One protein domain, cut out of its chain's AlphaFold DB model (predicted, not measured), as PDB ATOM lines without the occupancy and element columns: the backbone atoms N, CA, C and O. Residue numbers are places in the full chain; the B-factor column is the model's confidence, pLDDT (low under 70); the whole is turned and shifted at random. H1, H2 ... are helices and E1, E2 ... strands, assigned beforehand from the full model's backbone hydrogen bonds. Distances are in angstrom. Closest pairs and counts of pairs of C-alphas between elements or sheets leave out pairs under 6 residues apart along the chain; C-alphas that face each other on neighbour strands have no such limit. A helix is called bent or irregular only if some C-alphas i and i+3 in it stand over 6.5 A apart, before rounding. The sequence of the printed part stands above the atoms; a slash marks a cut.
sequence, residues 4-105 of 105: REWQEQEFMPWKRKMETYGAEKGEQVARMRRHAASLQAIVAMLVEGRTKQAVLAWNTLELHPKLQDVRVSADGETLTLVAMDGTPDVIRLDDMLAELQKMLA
ATOM      1  N   ARG A   4     224.591 144.258 141.356       87.94
ATOM      2  CA  ARG A   4     225.165 143.313 142.319       87.94
ATOM      3  C   ARG A   4     226.327 143.927 143.101       87.94
ATOM      4  O   ARG A   4     226.366 143.808 144.319       87.94
ATOM      5  N   GLU A   5     227.221 144.637 142.414       85.06
ATOM      6  CA  GLU A   5     228.329 145.355 143.058       85.06
ATOM      7  C   GLU A   5     227.814 146.457 143.994       85.06
ATOM      8  O   GLU A   5     228.281 146.560 145.123       85.06
ATOM      9  N   TRP A   6     226.795 147.218 143.580       91.56
ATOM     10  CA  TRP A   6     226.145 148.222 144.430       91.56
ATOM     11  C   TRP A   6     225.494 147.605 145.677       91.56
ATOM     12  O   TRP A   6     225.649 148.105 146.793       91.56
ATOM     13  N   GLN A   7     224.782 146.488 145.509       82.62
ATOM     14  CA  GLN A   7     224.109 145.811 146.613       82.62
ATOM     15  C   GLN A   7     225.107 145.361 147.692       82.62
ATOM     16  O   GLN A   7     224.850 145.529 148.886       82.62
ATOM     17  N   GLU A   8     226.237 144.792 147.278       90.19
ATOM     18  CA  GLU A   8     227.268 144.287 148.186       90.19
ATOM     19  C   GLU A   8     228.086 145.419 148.830       90.19
ATOM     20  O   GLU A   8     228.397 145.334 150.021       90.19
ATOM     21  N   GLN A   9     228.400 146.480 148.079       86.06
ATOM     22  CA  GLN A   9     229.283 147.561 148.535       86.06
ATOM     23  C   GLN A   9     228.559 148.683 149.287       86.06
ATOM     24  O   GLN A   9     229.157 149.302 150.166       86.06
ATOM     25  N   GLU A  10     227.281 148.932 148.997       69.25
ATOM     26  CA  GLU A  10     226.543 150.069 149.562       69.25
ATOM     27  C   GLU A  10     225.328 149.629 150.382       69.25
ATOM     28  O   GLU A  10     225.226 149.951 151.571       69.25
ATOM     29  N   PHE A  11     224.424 148.844 149.788       70.38
ATOM     30  CA  PHE A  11     223.146 148.512 150.426       70.38
ATOM     31  C   PHE A  11     223.302 147.599 151.647       70.38
ATOM     32  O   PHE A  11     222.719 147.867 152.697       70.38
ATOM     33  N   MET A  12     224.090 146.524 151.548       88.00
ATOM     34  CA  MET A  12     224.271 145.584 152.661       88.00
ATOM     35  C   MET A  12     224.992 146.221 153.865       88.00
ATOM     36  O   MET A  12     224.526 146.026 154.992       88.00
ATOM     37  N   PRO A  13     226.065 147.019 153.691       88.56
ATOM     38  CA  PRO A  13     226.642 147.804 154.783       88.56
ATOM     39  C   PRO A  13     225.665 148.813 155.395       88.56
ATOM     40  O   PRO A  13     225.613 148.926 156.620       88.56
ATOM     41  N   TRP A  14     224.871 149.514 154.579       87.62
ATOM     42  CA  TRP A  14     223.828 150.415 155.078       87.62
ATOM     43  C   TRP A  14     222.777 149.665 155.904       87.62
ATOM     44  O   TRP A  14     222.482 150.069 157.026       87.62
ATOM     45  N   LYS A  15     222.271 148.532 155.403       79.25
ATOM     46  CA  LYS A  15     221.270 147.715 156.097       79.25
ATOM     47  C   LYS A  15     221.773 147.260 157.468       79.25
ATOM     48  O   LYS A  15     221.063 147.431 158.454       79.25
ATOM     49  N   ARG A  16     223.014 146.766 157.551       88.06
ATOM     50  CA  ARG A  16     223.629 146.383 158.834       88.06
ATOM     51  C   ARG A  16     223.766 147.576 159.779       88.06
ATOM     52  O   ARG A  16     223.431 147.451 160.949       88.06
ATOM     53  N   LYS A  17     224.197 148.743 159.279       80.50
ATOM     54  CA  LYS A  17     224.252 149.979 160.083       80.50
ATOM     55  C   LYS A  17     222.876 150.349 160.641       80.50
ATOM     56  O   LYS A  17     222.791 150.740 161.799       80.50
ATOM     57  N   MET A  18     221.812 150.192 159.855       71.69
ATOM     58  CA  MET A  18     220.440 150.453 160.303       71.69
ATOM     59  C   MET A  18     219.959 149.446 161.353       71.69
ATOM     60  O   MET A  18     219.309 149.841 162.318       71.69
ATOM     61  N   GLU A  19     220.290 148.163 161.196       81.25
ATOM     62  CA  GLU A  19     219.977 147.117 162.181       81.25
ATOM     63  C   GLU A  19     220.696 147.377 163.514       81.25
ATOM     64  O   GLU A  19     220.058 147.361 164.567       81.25
ATOM     65  N   THR A  20     221.994 147.701 163.471       81.25
ATOM     66  CA  THR A  20     222.775 148.083 164.657       81.25
ATOM     67  C   THR A  20     222.219 149.344 165.310       81.25
ATOM     68  O   THR A  20     221.972 149.337 166.511       81.25
ATOM     69  N   TYR A  21     221.930 150.389 164.531       72.94
ATOM     70  CA  TYR A  21     221.341 151.627 165.045       72.94
ATOM     71  C   TYR A  21     219.999 151.378 165.749       72.94
ATOM     72  O   TYR A  21     219.739 151.917 166.826       72.94
ATOM     73  N   GLY A  22     219.142 150.532 165.166       72.31
ATOM     74  CA  GLY A  22     217.876 150.137 165.779       72.31
ATOM     75  C   GLY A  22     218.070 149.398 167.105       72.31
ATOM     76  O   GLY A  22     217.381 149.705 168.079       72.31
ATOM     77  N   ALA A  23     219.026 148.467 167.161       79.06
ATOM     78  CA  ALA A  23     219.354 147.720 168.372       79.06
ATOM     79  C   ALA A  23     219.922 148.626 169.477       79.06
ATOM     80  O   ALA A  23     219.432 148.584 170.604       79.06
ATOM     81  N   GLU A  24     220.882 149.494 169.149       81.06
ATOM     82  CA  GLU A  24     221.478 150.456 170.084       81.06
ATOM     83  C   GLU A  24     220.423 151.415 170.643       81.06
ATOM     84  O   GLU A  24     220.353 151.640 171.852       81.06
ATOM     85  N   LYS A  25     219.540 151.937 169.783       77.75
ATOM     86  CA  LYS A  25     218.437 152.802 170.213       77.75
ATOM     87  C   LYS A  25     217.454 152.055 171.116       77.75
ATOM     88  O   LYS A  25     217.017 152.601 172.126       77.75
ATOM     89  N   GLY A  26     217.121 150.809 170.778       80.62
ATOM     90  CA  GLY A  26     216.275 149.953 171.611       80.62
ATOM     91  C   GLY A  26     216.886 149.696 172.990       80.62
ATOM     92  O   GLY A  26     216.195 149.801 174.005       80.62
ATOM     93  N   GLU A  27     218.191 149.432 173.041       84.44
ATOM     94  CA  GLU A  27     218.923 149.227 174.288       84.44
ATOM     95  C   GLU A  27     218.982 150.504 175.138       84.44
ATOM     96  O   GLU A  27     218.752 150.443 176.348       84.44
ATOM     97  N   GLN A  28     219.217 151.667 174.522       81.25
ATOM     98  CA  GLN A  28     219.180 152.959 175.213       81.25
ATOM     99  C   GLN A  28     217.810 153.220 175.841       81.25
ATOM    100  O   GLN A  28     217.730 153.530 177.029       81.25
ATOM    101  N   VAL A  29     216.721 153.007 175.097       81.50
ATOM    102  CA  VAL A  29     215.358 153.166 175.632       81.50
ATOM    103  C   VAL A  29     215.107 152.203 176.796       81.50
ATOM    104  O   VAL A  29     214.533 152.597 177.813       81.50
ATOM    105  N   ALA A  30     215.569 150.954 176.699       84.44
ATOM    106  CA  ALA A  30     215.453 149.991 177.791       84.44
ATOM    107  C   ALA A  30     216.254 150.420 179.036       84.44
ATOM    108  O   ALA A  30     215.750 150.309 180.156       84.44
ATOM    109  N   ARG A  31     217.475 150.953 178.869       84.81
ATOM    110  CA  ARG A  31     218.270 151.528 179.971       84.81
ATOM    111  C   ARG A  31     217.558 152.715 180.615       84.81
ATOM    112  O   ARG A  31     217.423 152.724 181.834       84.81
ATOM    113  N   MET A  32     217.048 153.658 179.823       84.31
ATOM    114  CA  MET A  32     216.302 154.815 180.335       84.31
ATOM    115  C   MET A  32     215.096 154.383 181.172       84.31
ATOM    116  O   MET A  32     214.928 154.877 182.282       84.31
ATOM    117  N   ARG A  33     214.316 153.399 180.705       84.38
ATOM    118  CA  ARG A  33     213.184 152.845 181.469       84.38
ATOM    119  C   ARG A  33     213.619 152.231 182.798       84.38
ATOM    120  O   ARG A  33     213.016 152.518 183.826       84.38
ATOM    121  N   ARG A  34     214.696 151.435 182.806       87.12
ATOM    122  CA  ARG A  34     215.247 150.853 184.048       87.12
ATOM    123  C   ARG A  34     215.701 151.913 185.051       87.12
ATOM    124  O   ARG A  34     215.652 151.668 186.251       87.12
ATOM    125  N   HIS A  35     216.128 153.074 184.564       87.44
ATOM    126  CA  HIS A  35     216.623 154.178 185.381       87.44
ATOM    127  C   HIS A  35     215.641 155.351 185.486       87.44
ATOM    128  O   HIS A  35     216.043 156.429 185.916       87.44
ATOM    129  N   ALA A  36     214.361 155.171 185.147       84.88
ATOM    130  CA  ALA A  36     213.406 156.277 185.069       84.88
ATOM    131  C   ALA A  36     213.248 157.034 186.405       84.88
ATOM    132  O   ALA A  36     213.212 158.263 186.418       84.88
ATOM    133  N   ALA A  37     213.271 156.329 187.543       85.19
ATOM    134  CA  ALA A  37     213.255 156.958 188.868       85.19
ATOM    135  C   ALA A  37     214.545 157.752 189.164       85.19
ATOM    136  O   ALA A  37     214.499 158.852 189.717       85.19
ATOM    137  N   SER A  38     215.710 157.231 188.761       89.25
ATOM    138  CA  SER A  38     216.987 157.948 188.882       89.25
ATOM    139  C   SER A  38     217.022 159.185 187.988       89.25
ATOM    140  O   SER A  38     217.530 160.223 188.402       89.25
ATOM    141  N   LEU A  39     216.438 159.100 186.792       88.19
ATOM    142  CA  LEU A  39     216.288 160.232 185.887       88.19
ATOM    143  C   LEU A  39     215.397 161.314 186.502       88.19
ATOM    144  O   LEU A  39     215.803 162.468 186.506       88.19
ATOM    145  N   GLN A  40     214.267 160.970 187.129       85.62
ATOM    146  CA  GLN A  40     213.458 161.953 187.868       85.62
ATOM    147  C   GLN A  40     214.249 162.661 188.978       85.62
ATOM    148  O   GLN A  40     214.154 163.881 189.118       85.62
ATOM    149  N   ALA A  41     215.071 161.929 189.736       87.19
ATOM    150  CA  ALA A  41     215.932 162.531 190.755       87.19
ATOM    151  C   ALA A  41     216.980 163.480 190.143       87.19
ATOM    152  O   ALA A  41     217.273 164.528 190.715       87.19
ATOM    153  N   ILE A  42     217.515 163.146 188.964       87.94
ATOM    154  CA  ILE A  42     218.409 164.031 188.204       87.94
ATOM    155  C   ILE A  42     217.687 165.318 187.808       87.94
ATOM    156  O   ILE A  42     218.244 166.397 187.999       87.94
ATOM    157  N   VAL A  43     216.443 165.230 187.335       85.19
ATOM    158  CA  VAL A  43     215.638 166.416 187.011       85.19
ATOM    159  C   VAL A  43     215.408 167.292 188.243       85.19
ATOM    160  O   VAL A  43     215.607 168.501 188.168       85.19
ATOM    161  N   ALA A  44     215.075 166.700 189.393       85.94
ATOM    162  CA  ALA A  44     214.921 167.451 190.640       85.94
ATOM    163  C   ALA A  44     216.215 168.188 191.029       85.94
ATOM    164  O   ALA A  44     216.180 169.377 191.341       85.94
ATOM    165  N   MET A  45     217.376 167.530 190.912       88.88
ATOM    166  CA  MET A  45     218.675 168.176 191.138       88.88
ATOM    167  C   MET A  45     218.912 169.364 190.195       88.88
ATOM    168  O   MET A  45     219.477 170.368 190.621       88.88
ATOM    169  N   LEU A  46     218.488 169.275 188.932       85.00
ATOM    170  CA  LEU A  46     218.619 170.376 187.972       85.00
ATOM    171  C   LEU A  46     217.759 171.581 188.366       85.00
ATOM    172  O   LEU A  46     218.258 172.704 188.354       85.00
ATOM    173  N   VAL A  47     216.512 171.348 188.784       81.25
ATOM    174  CA  VAL A  47     215.602 172.402 189.267       81.25
ATOM    175  C   VAL A  47     216.128 173.054 190.554       81.25
ATOM    176  O   VAL A  47     216.018 174.264 190.724       81.25
ATOM    177  N   GLU A  48     216.781 172.287 191.431       87.31
ATOM    178  CA  GLU A  48     217.456 172.790 192.640       87.31
ATOM    179  C   GLU A  48     218.776 173.542 192.352       87.31
ATOM    180  O   GLU A  48     219.466 173.968 193.280       87.31
ATOM    181  N   GLY A  49     219.181 173.681 191.083       85.31
ATOM    182  CA  GLY A  49     220.441 174.325 190.691       85.31
ATOM    183  C   GLY A  49     221.691 173.479 190.965       85.31
ATOM    184  O   GLY A  49     222.822 173.966 190.909       85.31
ATOM    185  N   ARG A  50     221.528 172.183 191.247       90.00
ATOM    186  CA  ARG A  50     222.603 171.237 191.588       90.00
ATOM    187  C   ARG A  50     223.203 170.578 190.340       90.00
ATOM    188  O   ARG A  50     223.475 169.376 190.317       90.00
ATOM    189  N   THR A  51     223.477 171.379 189.311       89.69
ATOM    190  CA  THR A  51     223.947 170.945 187.981       89.69
ATOM    191  C   THR A  51     225.105 169.949 188.018       89.69
ATOM    192  O   THR A  51     225.053 168.912 187.363       89.69
ATOM    193  N   LYS A  52     226.155 170.212 188.808       91.75
ATOM    194  CA  LYS A  52     227.336 169.327 188.853       91.75
ATOM    195  C   LYS A  52     226.994 167.917 189.342       91.75
ATOM    196  O   LYS A  52     227.555 166.940 188.855       91.75
ATOM    197  N   GLN A  53     226.083 167.816 190.305       93.06
ATOM    198  CA  GLN A  53     225.646 166.535 190.860       93.06
ATOM    199  C   GLN A  53     224.713 165.812 189.887       93.06
ATOM    200  O   GLN A  53     224.840 164.602 189.725       93.06
ATOM    201  N   ALA A  54     223.854 166.554 189.183       91.25
ATOM    202  CA  ALA A  54     223.021 166.020 188.111       91.25
ATOM    203  C   ALA A  54     223.855 165.415 186.966       91.25
ATOM    204  O   ALA A  54     223.592 164.289 186.554       91.25
ATOM    205  N   VAL A  55     224.905 166.110 186.511       91.94
ATOM    206  CA  VAL A  55     225.833 165.613 185.475       91.94
ATOM    207  C   VAL A  55     226.543 164.335 185.925       91.94
ATOM    208  O   VAL A  55     226.629 163.370 185.166       91.94
ATOM    209  N   LEU A  56     227.042 164.308 187.166       93.31
ATOM    210  CA  LEU A  56     227.696 163.121 187.715       93.31
ATOM    211  C   LEU A  56     226.726 161.934 187.754       93.31
ATOM    212  O   LEU A  56     227.050 160.870 187.236       93.31
ATOM    213  N   ALA A  57     225.533 162.145 188.315       90.81
ATOM    214  CA  ALA A  57     224.506 161.120 188.426       90.81
ATOM    215  C   ALA A  57     224.085 160.587 187.051       90.81
ATOM    216  O   ALA A  57     224.027 159.374 186.879       90.81
ATOM    217  N   TRP A  58     223.876 161.456 186.055       91.12
ATOM    218  CA  TRP A  58     223.589 161.045 184.678       91.12
ATOM    219  C   TRP A  58     224.685 160.141 184.112       91.12
ATOM    220  O   TRP A  58     224.408 159.052 183.612       91.12
ATOM    221  N   ASN A  59     225.945 160.565 184.225       91.00
ATOM    222  CA  ASN A  59     227.072 159.816 183.678       91.00
ATOM    223  C   ASN A  59     227.294 158.467 184.388       91.00
ATOM    224  O   ASN A  59     227.854 157.557 183.778       91.00
ATOM    225  N   THR A  60     226.841 158.317 185.638       92.25
ATOM    226  CA  THR A  60     226.825 157.034 186.361       92.25
ATOM    227  C   THR A  60     225.774 156.062 185.822       92.25
ATOM    228  O   THR A  60     225.963 154.856 185.944       92.25
ATOM    229  N   LEU A  61     224.699 156.545 185.188       86.62
ATOM    230  CA  LEU A  61     223.667 155.687 184.588       86.62
ATOM    231  C   LEU A  61     224.104 155.039 183.262       86.62
ATOM    232  O   LEU A  61     223.319 154.314 182.655       86.62
ATOM    233  N   GLU A  62     225.326 155.320 182.788       84.44
ATOM    234  CA  GLU A  62     225.868 154.824 181.511       84.44
ATOM    235  C   GLU A  62     224.920 155.048 180.316       84.44
ATOM    236  O   GLU A  62     224.844 154.247 179.374       84.44
ATOM    237  N   LEU A  63     224.180 156.158 180.373       80.38
ATOM    238  CA  LEU A  63     223.328 156.645 179.297       80.38
ATOM    239  C   LEU A  63     224.163 157.436 178.289       80.38
ATOM    240  O   LEU A  63     225.180 158.049 178.633       80.38
ATOM    241  N   HIS A  64     223.722 157.424 177.034       81.88
ATOM    242  CA  HIS A  64     224.309 158.251 175.987       81.88
ATOM    243  C   HIS A  64     223.368 159.408 175.613       81.88
ATOM    244  O   HIS A  64     222.159 159.193 175.532       81.88
ATOM    245  N   PRO A  65     223.905 160.615 175.357       85.06
ATOM    246  CA  PRO A  65     225.323 160.987 175.428       85.06
ATOM    247  C   PRO A  65     225.844 161.109 176.872       85.06
ATOM    248  O   PRO A  65     225.079 161.341 177.807       85.06
ATOM    249  N   LYS A  66     227.169 160.980 177.052       91.00
ATOM    250  CA  LYS A  66     227.816 161.426 178.296       91.00
ATOM    251  C   LYS A  66     227.843 162.947 178.307       91.00
ATOM    252  O   LYS A  66     228.196 163.559 177.298       91.00
ATOM    253  N   LEU A  67     227.514 163.536 179.445       92.31
ATOM    254  CA  LEU A  67     227.333 164.975 179.579       92.31
ATOM    255  C   LEU A  67     228.565 165.621 180.201       92.31
ATOM    256  O   LEU A  67     229.060 165.167 181.232       92.31
ATOM    257  N   GLN A  68     229.041 166.688 179.570       93.50
ATOM    258  CA  GLN A  68     230.017 167.612 180.127       93.50
ATOM    259  C   GLN A  68     229.346 168.615 181.073       93.50
ATOM    260  O   GLN A  68     229.900 168.929 182.125       93.50
ATOM    261  N   ASP A  69     228.166 169.115 180.697       91.50
ATOM    262  CA  ASP A  69     227.433 170.153 181.424       91.50
ATOM    263  C   ASP A  69     225.919 170.021 181.179       91.50
ATOM    264  O   ASP A  69     225.494 169.431 180.183       91.50
ATOM    265  N   VAL A  70     225.105 170.578 182.079       90.44
ATOM    266  CA  VAL A  70     223.651 170.711 181.901       90.44
ATOM    267  C   VAL A  70     223.180 172.051 182.441       90.44
ATOM    268  O   VAL A  70     223.446 172.403 183.586       90.44
ATOM    269  N   ARG A  71     222.415 172.798 181.650       87.62
ATOM    270  CA  ARG A  71     221.928 174.126 182.042       87.62
ATOM    271  C   ARG A  71     220.418 174.177 181.983       87.62
ATOM    272  O   ARG A  71     219.839 173.773 180.981       87.62
ATOM    273  N   VAL A  72     219.804 174.703 183.034       86.69
ATOM    274  CA  VAL A  72     218.387 175.078 183.020       86.69
ATOM    275  C   VAL A  72     218.286 176.517 182.526       86.69
ATOM    276  O   VAL A  72     219.087 177.363 182.937       86.69
ATOM    277  N   SER A  73     217.352 176.798 181.621       87.81
ATOM    278  CA  SER A  73     217.061 178.171 181.205       87.81
ATOM    279  C   SER A  73     216.527 179.003 182.372       87.81
ATOM    280  O   SER A  73     215.993 178.479 183.347       87.81
ATOM    281  N   ALA A  74     216.678 180.327 182.283       84.62
ATOM    282  CA  ALA A  74     216.262 181.245 183.348       84.62
ATOM    283  C   ALA A  74     214.745 181.222 183.618       84.62
ATOM    284  O   ALA A  74     214.321 181.522 184.729       84.62
ATOM    285  N   ASP A  75     213.949 180.864 182.610       87.12
ATOM    286  CA  ASP A  75     212.500 180.659 182.708       87.12
ATOM    287  C   ASP A  75     212.114 179.282 183.284       87.12
ATOM    288  O   ASP A  75     210.949 179.059 183.598       87.12
ATOM    289  N   GLY A  76     213.073 178.366 183.458       82.44
ATOM    290  CA  GLY A  76     212.830 177.009 183.944       82.44
ATOM    291  C   GLY A  76     212.180 176.066 182.926       82.44
ATOM    292  O   GLY A  76     211.876 174.932 183.283       82.44
ATOM    293  N   GLU A  77     211.972 176.486 181.675       87.50
ATOM    294  CA  GLU A  77     211.211 175.703 180.690       87.50
ATOM    295  C   GLU A  77     212.067 174.721 179.885       87.50
ATOM    296  O   GLU A  77     211.556 173.729 179.356       87.50
ATOM    297  N   THR A  78     213.370 174.978 179.759       89.06
ATOM    298  CA  THR A  78     214.261 174.197 178.895       89.06
ATOM    299  C   THR A  78     215.528 173.751 179.608       89.06
ATOM    300  O   THR A  78     216.058 174.413 180.504       89.06
ATOM    301  N   LEU A  79     216.031 172.602 179.170       88.31
ATOM    302  CA  LEU A  79     217.311 172.043 179.554       88.31
ATOM    303  C   LEU A  79     218.225 172.014 178.341       88.31
ATOM    304  O   LEU A  79     217.886 171.438 177.312       88.31
ATOM    305  N   THR A  80     219.406 172.602 178.484       90.56
ATOM    306  CA  THR A  80     220.507 172.416 177.544       90.56
ATOM    307  C   THR A  80     221.430 171.336 178.084       90.56
ATOM    308  O   THR A  80     222.106 171.549 179.091       90.56
ATOM    309  N   LEU A  81     221.466 170.186 177.424       90.44
ATOM    310  CA  LEU A  81     222.438 169.130 177.665       90.44
ATOM    311  C   LEU A  81     223.670 169.402 176.803       90.44
ATOM    312  O   LEU A  81     223.545 169.570 175.596       90.44
ATOM    313  N   VAL A  82     224.861 169.442 177.392       92.06
ATOM    314  CA  VAL A  82     226.110 169.590 176.632       92.06
ATOM    315  C   VAL A  82     226.858 168.272 176.696       92.06
ATOM    316  O   VAL A  82     227.296 167.853 177.770       92.06
ATOM    317  N   ALA A  83     226.989 167.600 175.557       92.44
ATOM    318  CA  ALA A  83     227.721 166.347 175.457       92.44
ATOM    319  C   ALA A  83     229.239 166.555 175.617       92.44
ATOM    320  O   ALA A  83     229.757 167.660 175.480       92.44
ATOM    321  N   MET A  84     229.975 165.476 175.899       90.44
ATOM    322  CA  MET A  84     231.446 165.507 176.017       90.44
ATOM    323  C   MET A  84     232.172 165.957 174.741       90.44
ATOM    324  O   MET A  84     233.309 166.412 174.822       90.44
ATOM    325  N   ASP A  85     231.531 165.839 173.578       90.12
ATOM    326  CA  ASP A  85     232.040 166.358 172.304       90.12
ATOM    327  C   ASP A  85     231.723 167.853 172.087       90.12
ATOM    328  O   ASP A  85     232.082 168.421 171.057       90.12
ATOM    329  N   GLY A  86     231.080 168.500 173.065       87.94
ATOM    330  CA  GLY A  86     230.676 169.901 173.026       87.94
ATOM    331  C   GLY A  86     229.349 170.155 172.312       87.94
ATOM    332  O   GLY A  86     228.926 171.308 172.248       87.94
ATOM    333  N   THR A  87     228.678 169.119 171.796       90.25
ATOM    334  CA  THR A  87     227.392 169.266 171.105       90.25
ATOM    335  C   THR A  87     226.293 169.624 172.109       90.25
ATOM    336  O   THR A  87     226.065 168.857 173.052       90.25
ATOM    337  N   PRO A  88     225.605 170.769 171.943       90.88
ATOM    338  CA  PRO A  88     224.450 171.103 172.758       90.88
ATOM    339  C   PRO A  88     223.184 170.446 172.196       90.88
ATOM    340  O   PRO A  88     222.946 170.471 170.990       90.88
ATOM    341  N   ASP A  89     222.347 169.929 173.085       89.62
ATOM    342  CA  ASP A  89     220.990 169.478 172.790       89.62
ATOM    343  C   ASP A  89     220.009 170.193 173.723       89.62
ATOM    344  O   ASP A  89     220.283 170.353 174.915       89.62
ATOM    345  N   VAL A  90     218.893 170.675 173.183       90.00
ATOM    346  CA  VAL A  90     217.926 171.496 173.922       90.00
ATOM    347  C   VAL A  90     216.600 170.765 173.990       90.00
ATOM    348  O   VAL A  90     215.991 170.453 172.970       90.00
ATOM    349  N   ILE A  91     216.133 170.531 175.212       88.38
ATOM    350  CA  ILE A  91     214.936 169.742 175.491       88.38
ATOM    351  C   ILE A  91     213.993 170.567 176.365       88.38
ATOM    352  O   ILE A  91     214.433 171.239 177.299       88.38
ATOM    353  N   ARG A  92     212.687 170.513 176.087       89.50
ATOM    354  CA  ARG A  92     211.673 171.095 176.976       89.50
ATOM    355  C   ARG A  92     211.545 170.242 178.237       89.50
ATOM    356  O   ARG A  92     211.424 169.018 178.156       89.50
ATOM    357  N   LEU A  93     211.544 170.891 179.397       83.69
ATOM    358  CA  LEU A  93     211.451 170.220 180.690       83.69
ATOM    359  C   LEU A  93     210.142 169.425 180.813       83.69
ATOM    360  O   LEU A  93     210.173 168.267 181.227       83.69
ATOM    361  N   ASP A  94     209.025 170.009 180.372       84.94
ATOM    362  CA  ASP A  94     207.706 169.368 180.394       84.94
ATOM    363  C   ASP A  94     207.648 168.104 179.531       84.94
ATOM    364  O   ASP A  94     207.117 167.083 179.970       84.94
ATOM    365  N   ASP A  95     208.242 168.135 178.335       86.56
ATOM    366  CA  ASP A  95     208.274 166.976 177.436       86.56
ATOM    367  C   ASP A  95     209.077 165.832 178.063       86.56
ATOM    368  O   ASP A  95     208.639 164.680 178.073       86.56
ATOM    369  N   MET A  96     210.234 166.148 178.652       85.00
ATOM    370  CA  MET A  96     211.054 165.160 179.351       85.00
ATOM    371  C   MET A  96     210.316 164.576 180.564       85.00
ATOM    372  O   MET A  96     210.347 163.362 180.769       85.00
ATOM    373  N   LEU A  97     209.640 165.406 181.363       83.50
ATOM    374  CA  LEU A  97     208.856 164.943 182.509       83.50
ATOM    375  C   LEU A  97     207.696 164.041 182.075       83.50
ATOM    376  O   LEU A  97     207.487 162.993 182.689       83.50
ATOM    377  N   ALA A  98     206.984 164.404 181.007       83.38
ATOM    378  CA  ALA A  98     205.902 163.597 180.455       83.38
ATOM    379  C   ALA A  98     206.407 162.234 179.959       83.38
ATOM    380  O   ALA A  98     205.790 161.205 180.238       83.38
ATOM    381  N   GLU A  99     207.549 162.193 179.269       83.62
ATOM    382  CA  GLU A  99     208.165 160.935 178.839       83.62
ATOM    383  C   GLU A  99     208.632 160.084 180.029       83.62
ATOM    384  O   GLU A  99     208.365 158.884 180.062       83.62
ATOM    385  N   LEU A 100     209.246 160.685 181.053       82.31
ATOM    386  CA  LEU A 100     209.635 159.965 182.271       82.31
ATOM    387  C   LEU A 100     208.427 159.385 183.013       82.31
ATOM    388  O   LEU A 100     208.488 158.250 183.484       82.31
ATOM    389  N   GLN A 101     207.318 160.125 183.088       81.06
ATOM    390  CA  GLN A 101     206.071 159.631 183.677       81.06
ATOM    391  C   GLN A 101     205.508 158.441 182.895       81.06
ATOM    392  O   GLN A 101     205.139 157.442 183.507       81.06
ATOM    393  N   LYS A 102     205.508 158.492 181.556       85.06
ATOM    394  CA  LYS A 102     205.091 157.356 180.712       85.06
ATOM    395  C   LYS A 102     205.972 156.120 180.896       85.06
ATOM    396  O   LYS A 102     205.494 155.013 180.694       85.06
ATOM    397  N   MET A 103     207.254 156.292 181.224       82.19
ATOM    398  CA  MET A 103     208.170 155.170 181.464       82.19
ATOM    399  C   MET A 103     207.983 154.510 182.837       82.19
ATOM    400  O   MET A 103     208.436 153.381 183.016       82.19
ATOM    401  N   LEU A 104     207.371 155.215 183.793       75.56
ATOM    402  CA  LEU A 104     207.121 154.741 185.159       75.56
ATOM    403  C   LEU A 104     205.711 154.175 185.369       75.56
ATOM    404  O   LEU A 104     205.480 153.525 186.389       75.56
ATOM    405  N   ALA A 105     204.791 154.454 184.444       72.56
ATOM    406  CA  ALA A 105     203.438 153.903 184.402       72.56
ATOM    407  C   ALA A 105     203.421 152.496 183.785       72.56
ATOM    408  O   ALA A 105     202.625 151.666 184.277       72.56
TER     409      ALA A 105
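Overview. This is residues 4 to 105 of the 105 residues of an uncharacterized protein of Blastochloris viridis (UniProt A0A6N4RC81). A long helix, H1, sticks out as an arm with its residues 4 to 24 from a compact body, in which a small three-stranded sheet is covered on one face by helices and bare on the other. H3 packs on the sheet's edge strand E1, and H2 lies side by side with H3 and with H4, between the two. The 102 printed residues hold four named helices and three named strands in the order H1 H2 H3 E1 E2 E3 H4; the sheet's order is E1 E2 E3, antiparallel, and the class is mixed, helices and strands. The whole is loose, with a radius of gyration of the C-alphas of 17.0 A, and elongated, spanning 59 by 32 by 24 A, the arm making the length.

Arrangement. Start with H1, residues 4 to 34, which has a kink of 32 degrees near residue 11 and is only just irregular: C-alphas 9 and 12 are 6.8 A apart. Next comes H2, residues 36 to 47, close to H1 but not clearly touching; their closest C-alphas, of Met 32 and Leu 39, are 7.8 A apart. H3, residues 51 to 60, forms a helical hairpin with H2: they touch at a shallow tilt of 18 degrees, opposite ways, closest at the C-alphas of Ile 42 and Ala 54, 5.0 A apart. Look then at E1, residues 67 to 72, E2, residues 78 to 83, and E3, residues 88 to 92, a meander in which each strand is the antiparallel neighbour of the one before. E1 and E2 form a hairpin, with N 71 and O 80 2.9 A apart, within hydrogen-bond range; E2 and E3 form another, with N 81 and O 89 at 2.8 A. H3 is on the sheet, over E1, at a height over the sheet of 7.7 A, and runs slantwise to the strands, at 33 degrees to E1 on the local plane; the closest C-alphas of H3 and E1 are those of Thr 51 and Val 70, 6.1 A apart. H2 only grazes the sheet, with its residues 43 to 47. H4, residues 93 to 104, only grazes it with residues 93 to 96. H4 touches residues 36 to 40 of H2 at a shallow tilt of 23 degrees, opposite ways, closest at the C-alphas of Ala 36 and Leu 100, 6.0 A. H1 and H4 only just touch, with 3 pairs of C-alphas within 8 A, closest at Arg 33 and Met 103, 5.5 A. H1 is apart from H3. Every O i to N i+4 pair is within hydrogen-bond range in H2, H3 and H4, and 25 of 27 are in H1.

Along the chain. Find C-alpha 4 at (225.165, 143.313, 142.319); from there H1 runs 43.5 A to C-alpha 34 at (215.247, 150.853, 184.048). H2 measures 16.8 A, E2 16.0 A and H4 16.7 A, which ends at C-alpha 104, (207.121, 154.741, 185.159).

Size, cuts and confidence. The two C-alphas farthest apart, of Arg 4 and Glu 48, are 58.8 A apart. The printed part has no cut and no long link. Mean pLDDT of the printed part is 85.7, and residue 10 alone is under 70.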